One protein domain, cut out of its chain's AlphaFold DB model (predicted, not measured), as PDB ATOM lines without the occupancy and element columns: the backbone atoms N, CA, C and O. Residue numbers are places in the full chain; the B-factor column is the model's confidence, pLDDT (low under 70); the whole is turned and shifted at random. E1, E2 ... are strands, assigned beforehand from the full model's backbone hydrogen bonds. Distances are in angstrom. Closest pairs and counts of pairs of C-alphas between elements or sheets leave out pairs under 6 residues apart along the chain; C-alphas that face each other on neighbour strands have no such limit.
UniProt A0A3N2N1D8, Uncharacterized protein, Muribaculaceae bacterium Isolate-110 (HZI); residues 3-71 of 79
ATOM      1  N   ASN A   3     383.033 286.824 299.396       80.56
ATOM      2  CA  ASN A   3     382.199 285.702 299.012       80.56
ATOM      3  C   ASN A   3     380.797 286.215 298.687       80.56
ATOM      4  O   ASN A   3     380.299 287.128 299.346       80.56
ATOM      5  N   VAL A   4     380.146 285.584 297.710       82.06
ATOM      6  CA  VAL A   4     378.766 285.897 297.335       82.06
ATOM      7  C   VAL A   4     377.933 284.628 297.419       82.06
ATOM      8  O   VAL A   4     378.295 283.594 296.855       82.06
ATOM      9  N   ARG A   5     376.798 284.705 298.116       85.88
ATOM     10  CA  ARG A   5     375.765 283.665 298.116       85.88
ATOM     11  C   ARG A   5     374.498 284.220 297.481       85.88
ATOM     12  O   ARG A   5     374.059 285.308 297.833       85.88
ATOM     13  N   MET A   6     373.895 283.437 296.589       84.88
ATOM     14  CA  MET A   6     372.653 283.794 295.906       84.88
ATOM     15  C   MET A   6     371.591 282.726 296.139       84.88
ATOM     16  O   MET A   6     371.879 281.532 296.052       84.88
ATOM     17  N   THR A   7     370.366 283.156 296.415       87.00
ATOM     18  CA  THR A   7     369.197 282.279 296.537       87.00
ATOM     19  C   THR A   7     367.989 282.945 295.901       87.00
ATOM     20  O   THR A   7     367.763 284.135 296.118       87.00
ATOM     21  N   TYR A   8     367.195 282.178 295.161       83.44
ATOM     22  CA  TYR A   8     365.914 282.626 294.629       83.44
ATOM     23  C   TYR A   8     364.804 281.761 295.216       83.44
ATOM     24  O   TYR A   8     364.826 280.542 295.057       83.44
ATOM     25  N   ASP A   9     363.861 282.397 295.903       85.44
ATOM     26  CA  ASP A   9     362.685 281.741 296.466       85.44
ATOM     27  C   ASP A   9     361.475 282.668 296.350       85.44
ATOM     28  O   ASP A   9     361.568 283.858 296.642       85.44
ATOM     29  N   SER A  10     360.338 282.125 295.910       85.75
ATOM     30  CA  SER A  10     359.043 282.821 295.927       85.75
ATOM     31  C   SER A  10     359.047 284.232 295.300       85.75
ATOM     32  O   SER A  10     358.396 285.145 295.805       85.75
ATOM     33  N   GLY A  11     359.794 284.441 294.207       83.50
ATOM     34  CA  GLY A  11     359.893 285.753 293.546       83.50
ATOM     35  C   GLY A  11     360.835 286.747 294.233       83.50
ATOM     36  O   GLY A  11     360.859 287.923 293.869       83.50
ATOM     37  N   VAL A  12     361.622 286.296 295.210       88.19
ATOM     38  CA  VAL A  12     362.641 287.094 295.894       88.19
ATOM     39  C   VAL A  12     364.020 286.531 295.581       88.19
ATOM     40  O   VAL A  12     364.355 285.402 295.941       88.19
ATOM     41  N   LEU A  13     364.842 287.347 294.934       87.69
ATOM     42  CA  LEU A  13     366.260 287.094 294.750       87.69
ATOM     43  C   LEU A  13     367.022 287.719 295.918       87.69
ATOM     44  O   LEU A  13     366.993 288.930 296.123       87.69
ATOM     45  N   THR A  14     367.715 286.889 296.685       89.69
ATOM     46  CA  THR A  14     368.557 287.319 297.799       89.69
ATOM     47  C   THR A  14     370.020 287.130 297.434       89.69
ATOM     48  O   THR A  14     370.434 286.025 297.075       89.69
ATOM     49  N   VAL A  15     370.791 288.206 297.552       88.00
ATOM     50  CA  VAL A  15     372.245 288.235 297.388       88.00
ATOM     51  C   VAL A  15     372.860 288.588 298.737       88.00
ATOM     52  O   VAL A  15     372.443 289.547 299.380       88.00
ATOM     53  N   VAL A  16     373.830 287.800 299.186       87.62
ATOM     54  CA  VAL A  16     374.562 288.048 300.432       87.62
ATOM     55  C   VAL A  16     376.040 288.148 300.109       87.62
ATOM     56  O   VAL A  16     376.646 287.171 299.663       87.62
ATOM     57  N   GLU A  17     376.604 289.320 300.356       86.06
ATOM     58  CA  GLU A  17     378.022 289.622 300.193       86.06
ATOM     59  C   GLU A  17     378.700 289.575 301.555       86.06
ATOM     60  O   GLU A  17     378.214 290.181 302.510       86.06
ATOM     61  N   TYR A  18     379.812 288.854 301.676       84.38
ATOM     62  CA  TYR A  18     380.478 288.717 302.967       84.38
ATOM     63  C   TYR A  18     381.998 288.534 302.864       84.38
ATOM     64  O   TYR A  18     382.489 287.961 301.886       84.38
ATOM     65  N   PRO A  19     382.777 289.013 303.852       80.19
ATOM     66  CA  PRO A  19     384.229 288.888 303.843       80.19
ATOM     67  C   PRO A  19     384.663 287.427 303.862       80.19
ATOM     68  O   PRO A  19     384.060 286.591 304.530       80.19
ATOM     69  N   SER A  20     385.774 287.120 303.191       77.25
ATOM     70  CA  SER A  20     386.373 285.791 303.308       77.25
ATOM     71  C   SER A  20     387.091 285.557 304.639       77.25
ATOM     72  O   SER A  20     387.225 284.405 305.034       77.25
ATOM     73  N   HIS A  21     387.549 286.616 305.323       75.56
ATOM     74  CA  HIS A  21     388.274 286.546 306.602       75.56
ATOM     75  C   HIS A  21     388.093 287.835 307.423       75.56
ATOM     76  O   HIS A  21     387.895 288.897 306.832       75.56
ATOM     77  N   ASP A  22     388.245 287.762 308.753       66.50
ATOM     78  CA  ASP A  22     387.893 288.841 309.706       66.50
ATOM     79  C   ASP A  22     388.700 290.137 309.519       66.50
ATOM     80  O   ASP A  22     388.240 291.221 309.864       66.50
ATOM     81  N   ASN A  23     389.891 290.038 308.923       66.94
ATOM     82  CA  ASN A  23     390.771 291.179 308.651       66.94
ATOM     83  C   ASN A  23     390.541 291.793 307.259       66.94
ATOM     84  O   ASN A  23     391.321 292.635 306.815       66.94
ATOM     85  N   THR A  24     389.527 291.329 306.527       64.69
ATOM     86  CA  THR A  24     389.176 291.891 305.223       64.69
ATOM     87  C   THR A  24     388.343 293.141 305.469       64.69
ATOM     88  O   THR A  24     387.220 293.037 305.955       64.69
ATOM     89  N   ASP A  25     388.882 294.318 305.146       55.81
ATOM     90  CA  ASP A  25     388.114 295.560 305.216       55.81
ATOM     91  C   ASP A  25     387.013 295.525 304.141       55.81
ATOM     92  O   ASP A  25     387.254 295.766 302.959       55.81
ATOM     93  N   CYS A  26     385.793 295.159 304.537       55.50
ATOM     94  CA  CYS A  26     384.618 295.148 303.658       55.50
ATOM     95  C   CYS A  26     384.176 296.545 303.209       55.50
ATOM     96  O   CYS A  26     383.196 296.654 302.482       55.50
ATOM     97  N   ARG A  27     384.895 297.606 303.602       52.28
ATOM     98  CA  ARG A  27     384.755 298.948 303.017       52.28
ATOM     99  C   ARG A  27     385.348 299.062 301.618       52.28
ATOM    100  O   ARG A  27     385.228 300.116 301.002       52.28
ATOM    101  N   CYS A  28     385.994 298.014 301.108       51.97
ATOM    102  CA  CYS A  28     386.182 297.883 299.676       51.97
ATOM    103  C   CYS A  28     384.796 297.779 299.038       51.97
ATOM    104  O   CYS A  28     384.241 296.680 298.997       51.97
ATOM    105  N   GLU A  29     384.264 298.911 298.563       54.47
ATOM    106  CA  GLU A  29     383.271 298.957 297.488       54.47
ATOM    107  C   GLU A  29     383.791 298.022 296.399       54.47
ATOM    108  O   GLU A  29     384.707 298.333 295.639       54.47
ATOM    109  N   THR A  30     383.342 296.776 296.457       56.41
ATOM    110  CA  THR A  30     383.753 295.771 295.503       56.41
ATOM    111  C   THR A  30     382.823 296.012 294.344       56.41
ATOM    112  O   THR A  30     381.621 295.817 294.494       56.41
ATOM    113  N   GLU A  31     383.366 296.464 293.215       57.38
ATOM    114  CA  GLU A  31     382.637 296.468 291.949       57.38
ATOM    115  C   GLU A  31     382.293 295.010 291.608       57.38
ATOM    116  O   GLU A  31     383.039 294.290 290.942       57.38
ATOM    117  N   ALA A  32     381.184 294.532 292.165       57.34
ATOM    118  CA  ALA A  32     380.677 293.196 291.967       57.34
ATOM    119  C   ALA A  32     379.664 293.256 290.826       57.34
ATOM    120  O   ALA A  32     378.639 293.925 290.899       57.34
ATOM    121  N   SER A  33     379.976 292.560 289.739       61.97
ATOM    122  CA  SER A  33     379.043 292.340 288.640       61.97
ATOM    123  C   SER A  33     378.609 290.884 288.656       61.97
ATOM    124  O   SER A  33     379.441 289.979 288.605       61.97
ATOM    125  N   PHE A  34     377.303 290.656 288.711       65.31
ATOM    126  CA  PHE A  34     376.703 289.326 288.668       65.31
ATOM    127  C   PHE A  34     375.801 289.211 287.440       65.31
ATOM    128  O   PHE A  34     375.086 290.146 287.085       65.31
ATOM    129  N   ILE A  35     375.831 288.042 286.801       63.44
ATOM    130  CA  ILE A  35     374.905 287.674 285.730       63.44
ATOM    131  C   ILE A  35     373.977 286.609 286.296       63.44
ATOM    132  O   ILE A  35     374.437 285.621 286.868       63.44
ATOM    133  N   ILE A  36     372.674 286.821 286.140       67.19
ATOM    134  CA  ILE A  36     371.645 285.897 286.609       67.19
ATOM    135  C   ILE A  36     370.848 285.459 285.390       67.19
ATOM    136  O   ILE A  36     370.176 286.268 284.756       67.19
ATOM    137  N   GLU A  37     370.970 284.180 285.049       66.88
ATOM    138  CA  GLU A  37     370.339 283.576 283.875       66.88
ATOM    139  C   GLU A  37     369.144 282.709 284.289       66.88
ATOM    140  O   GLU A  37     369.068 282.235 285.422       66.88
ATOM    141  N   ASN A  38     368.220 282.469 283.354       68.25
ATOM    142  CA  ASN A  38     367.032 281.624 283.549       68.25
ATOM    143  C   ASN A  38     366.104 282.072 284.694       68.25
ATOM    144  O   ASN A  38     365.405 281.256 285.296       68.25
ATOM    145  N   VAL A  39     366.085 283.371 284.991       69.50
ATOM    146  CA  VAL A  39     365.098 283.960 285.897       69.50
ATOM    147  C   VAL A  39     363.733 283.951 285.200       69.50
ATOM    148  O   VAL A  39     363.664 284.362 284.038       69.50
ATOM    149  N   PRO A  40     362.656 283.485 285.861       70.94
ATOM    150  CA  PRO A  40     361.311 283.548 285.300       70.94
ATOM    151  C   PRO A  40     360.954 284.972 284.864       70.94
ATOM    152  O   PRO A  40     361.281 285.930 285.566       70.94
ATOM    153  N   GLU A  41     360.275 285.112 283.725       71.25
ATOM    154  CA  GLU A  41     359.796 286.419 283.272       71.25
ATOM    155  C   GLU A  41     358.834 287.034 284.296       71.25
ATOM    156  O   GLU A  41     357.968 286.352 284.853       71.25
ATOM    157  N   GLY A  42     358.989 288.336 284.524       73.88
ATOM    158  CA  GLY A  42     358.171 289.108 285.447       73.88
ATOM    159  C   GLY A  42     358.999 289.929 286.425       73.88
ATOM    160  O   GLY A  42     360.220 290.065 286.306       73.88
ATOM    161  N   ASP A  43     358.297 290.492 287.403       75.75
ATOM    162  CA  ASP A  43     358.933 291.273 288.446       75.75
ATOM    163  C   ASP A  43     359.420 290.377 289.578       75.75
ATOM    164  O   ASP A  43     358.673 289.535 290.084       75.75
ATOM    165  N   LEU A  44     360.629 290.644 290.059       84.50
ATOM    166  CA  LEU A  44     361.121 290.060 291.299       84.50
ATOM    167  C   LEU A  44     361.579 291.124 292.281       84.50
ATOM    168  O   LEU A  44     361.864 292.267 291.924       84.50
ATOM    169  N   MET A  45     361.643 290.738 293.547       87.88
ATOM    170  CA  MET A  45     362.240 291.555 294.591       87.88
ATOM    171  C   MET A  45     363.708 291.165 294.737       87.88
ATOM    172  O   MET A  45     363.998 290.034 295.118       87.88
ATOM    173  N   LEU A  46     364.632 292.084 294.473       87.94
ATOM    174  CA  LEU A  46     366.036 291.897 294.828       87.94
ATOM    175  C   LEU A  46     366.281 292.450 296.218       87.94
ATOM    176  O   LEU A  46     365.884 293.575 296.529       87.94
ATOM    177  N   ARG A  47     366.992 291.668 297.023       90.62
ATOM    178  CA  ARG A  47     367.547 292.111 298.295       90.62
ATOM    179  C   ARG A  47     369.028 291.780 298.353       90.62
ATOM    180  O   ARG A  47     369.396 290.624 298.154       90.62
ATOM    181  N   ILE A  48     369.850 292.784 298.630       88.31
ATOM    182  CA  ILE A  48     371.293 292.628 298.831       88.31
ATOM    183  C   ILE A  48     371.584 292.862 300.309       88.31
ATOM    184  O   ILE A  48     371.123 293.850 300.886       88.31
ATOM    185  N   TYR A  49     372.324 291.946 300.925       88.69
ATOM    186  CA  TYR A  49     372.711 292.004 302.329       88.69
ATOM    187  C   TYR A  49     374.223 291.906 302.479       88.69
ATOM    188  O   TYR A  49     374.892 291.209 301.716       88.69
ATOM    189  N   HIS A  50     374.727 292.519 303.545       86.94
ATOM    190  CA  HIS A  50     376.085 292.302 304.014       86.94
ATOM    191  C   HIS A  50     376.076 291.269 305.141       86.94
ATOM    192  O   HIS A  50     375.376 291.434 306.143       86.94
ATOM    193  N   GLY A  51     376.825 290.186 304.951       84.25
ATOM    194  CA  GLY A  51     377.005 289.137 305.944       84.25
ATOM    195  C   GLY A  51     378.329 289.245 306.700       84.25
ATOM    196  O   GLY A  51     379.273 289.897 306.253       84.25
ATOM    197  N   ASP A  52     378.409 288.567 307.843       85.50
ATOM    198  CA  ASP A  52     379.656 288.331 308.576       85.50
ATOM    199  C   ASP A  52     380.568 287.324 307.853       85.50
ATOM    200  O   ASP A  52     380.184 286.735 306.847       85.50
ATOM    201  N   THR A  53     381.768 287.050 308.369       83.75
ATOM    202  CA  THR A  53     382.714 286.101 307.741       83.75
ATOM    203  C   THR A  53     382.185 284.677 307.561       83.75
ATOM    204  O   THR A  53     382.723 283.913 306.761       83.75
ATOM    205  N   SER A  54     381.103 284.311 308.251       84.25
ATOM    206  CA  SER A  54     380.409 283.033 308.083       84.25
ATOM    207  C   SER A  54     379.212 283.096 307.121       84.25
ATOM    208  O   SER A  54     378.546 282.083 306.900       84.25
ATOM    209  N   GLY A  55     378.940 284.265 306.538       81.38
ATOM    210  CA  GLY A  55     377.812 284.527 305.650       81.38
ATOM    211  C   GLY A  55     376.477 284.681 306.379       81.38
ATOM    212  O   GLY A  55     375.431 284.567 305.740       81.38
ATOM    213  N   ARG A  56     376.478 284.906 307.703       88.12
ATOM    214  CA  ARG A  56     375.254 285.253 308.443       88.12
ATOM    215  C   ARG A  56     374.937 286.722 308.222       88.12
ATOM    216  O   ARG A  56     375.828 287.556 308.304       88.12
ATOM    217  N   TYR A  57     373.673 287.033 307.980       89.69
ATOM    218  CA  TYR A  57     373.206 288.381 307.670       89.69
ATOM    219  C   TYR A  57     371.894 288.669 308.402       89.69
ATOM    220  O   TYR A  57     371.159 287.743 308.759       89.69
ATOM    221  N   ASP A  58     371.605 289.950 308.629       91.50
ATOM    222  CA  ASP A  58     370.341 290.391 309.216       91.50
ATOM    223  C   ASP A  58     369.295 290.609 308.113       91.50
ATOM    224  O   ASP A  58     369.404 291.512 307.282       91.50
ATOM    225  N   VAL A  59     368.256 289.773 308.122       89.56
ATOM    226  CA  VAL A  59     367.132 289.838 307.175       89.56
ATOM    227  C   VAL A  59     366.299 291.120 307.312       89.56
ATOM    228  O   VAL A  59     365.574 291.472 306.383       89.56
ATOM    229  N   GLY A  60     366.372 291.805 308.457       92.75
ATOM    230  CA  GLY A  60     365.645 293.043 308.733       92.75
ATOM    231  C   GLY A  60     366.301 294.298 308.154       92.75
ATOM    232  O   GLY A  60     365.633 295.325 308.044       92.75
ATOM    233  N   THR A  61     367.575 294.226 307.759       88.94
ATOM    234  CA  THR A  61     368.360 295.391 307.320       88.94
ATOM    235  C   THR A  61     369.101 295.121 306.004       88.94
ATOM    236  O   THR A  61     370.330 295.000 305.998       88.94
ATOM    237  N   PRO A  62     368.388 294.999 304.869       89.44
ATOM    238  CA  PRO A  62     369.037 294.892 303.567       89.44
ATOM    239  C   PRO A  62     369.805 296.180 303.228       89.44
ATOM    240  O   PRO A  62     369.307 297.280 303.465       89.44
ATOM    241  N   GLY A  63     370.989 296.039 302.628       86.12
ATOM    242  CA  GLY A  63     371.740 297.157 302.042       86.12
ATOM    243  C   GLY A  63     371.059 297.704 300.785       86.12
ATOM    244  O   GLY A  63     371.064 298.905 300.539       86.12
ATOM    245  N   TYR A  64     370.374 296.829 300.043       86.94
ATOM    246  CA  TYR A  64     369.483 297.199 298.946       86.94
ATOM    247  C   TYR A  64     368.209 296.366 298.978       86.94
ATOM    248  O   TYR A  64     368.258 295.155 299.185       86.94
ATOM    249  N   SER A  65     367.068 296.999 298.710       90.81
ATOM    250  CA  SER A  65     365.800 296.311 298.480       90.81
ATOM    251  C   SER A  65     365.017 297.037 297.396       90.81
ATOM    252  O   SER A  65     364.630 298.190 297.580       90.81
ATOM    253  N   GLY A  66     364.733 296.355 296.290       88.00
ATOM    254  CA  GLY A  66     364.034 296.959 295.161       88.00
ATOM    255  C   GLY A  66     363.348 295.932 294.276       88.00
ATOM    256  O   GLY A  66     363.825 294.808 294.118       88.00
ATOM    257  N   ARG A  67     362.214 296.333 293.694       86.31
ATOM    258  CA  ARG A  67     361.544 295.558 292.647       86.31
ATOM    259  C   ARG A  67     362.285 295.771 291.338       86.31
ATOM    260  O   ARG A  67     362.640 296.905 291.023       86.31
ATOM    261  N   ILE A  68     362.499 294.695 290.598       82.38
ATOM    262  CA  ILE A  68     363.223 294.747 289.338       82.38
ATOM    263  C   ILE A  68     362.504 293.910 288.303       82.38
ATOM    264  O   ILE A  68     362.089 292.782 288.574       82.38
ATOM    265  N   GLU A  69     362.357 294.509 287.133       75.38
ATOM    266  CA  GLU A  69     361.731 293.903 285.975       75.38
ATOM    267  C   GLU A  69     362.813 293.246 285.114       75.38
ATOM    268  O   GLU A  69     363.807 293.878 284.744       75.38
ATOM    269  N   PHE A  70     362.629 291.964 284.800       72.25
ATOM    270  CA  PHE A  70     363.493 291.250 283.867       72.25
ATOM    271  C   PHE A  70     362.956 291.409 282.445       72.25
ATOM    272  O   PHE A  70     361.989 290.755 282.064       72.25
ATOM    273  N   VAL A  71     363.621 292.239 281.634       68.19
ATOM    274  CA  VAL A  71     363.303 292.401 280.207       68.19
ATOM    275  C   VAL A  71     364.394 291.729 279.372       68.19
ATOM    276  O   VAL A  71     365.561 292.114 279.419       68.19
TER     277      VAL A  71
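What this domain is: This is residues 3 to 71 of the 79 residues of an uncharacterized protein of Muribaculaceae bacterium Isolate-110 (HZI) (UniProt A0A3N2N1D8). A twisted sheet of four strands is built from two hairpins, E1-E2 and E3-E4, side by side; the long loop of residues 20 to 41 arches over one face, and residues 51 to 63 loop out beyond the other. The sheet is mixed, in order E1 E2 E3 E4, as along the chain. The 69 printed residues are all strand in class, though only 31 are in named elements. The whole is only just compact, close to loose (radius of gyration of the C-alphas 12.9 A), spanning 40 by 24 by 16 A.

Where its parts are: The longest strand, E3, residues 42 to 50, covers 26.0 A; E2, residues 12 to 19, covers 23.1 A. E1, residues 3 to 9, 20.1 A, begins at C-alpha (382.199, 285.702, 299.012). E4, residues 64 to 70, 17.3 A, ends at (363.493, 291.250, 283.867).

How they stand to each other: Inner strands E2 and E3 are parallel at 21 degrees, with N 13 and O 45 2.8 A apart. Edge strand E1 is antiparallel to E2, 165 degrees; N 5 and O 16 are 2.9 A apart. Edge strand E4 is antiparallel to E3, 152 degrees; N 46 and O 66 are 2.9 A apart. E1 and E4 are apart.

The domain as a whole: The farthest C-alphas, Asn 23 and Glu 41, are 40.3 A apart. The printed part has no cut. Links E2 to E3 and E3 to E4 are long. Residues 22 to 39 and 71 have pLDDT under 70.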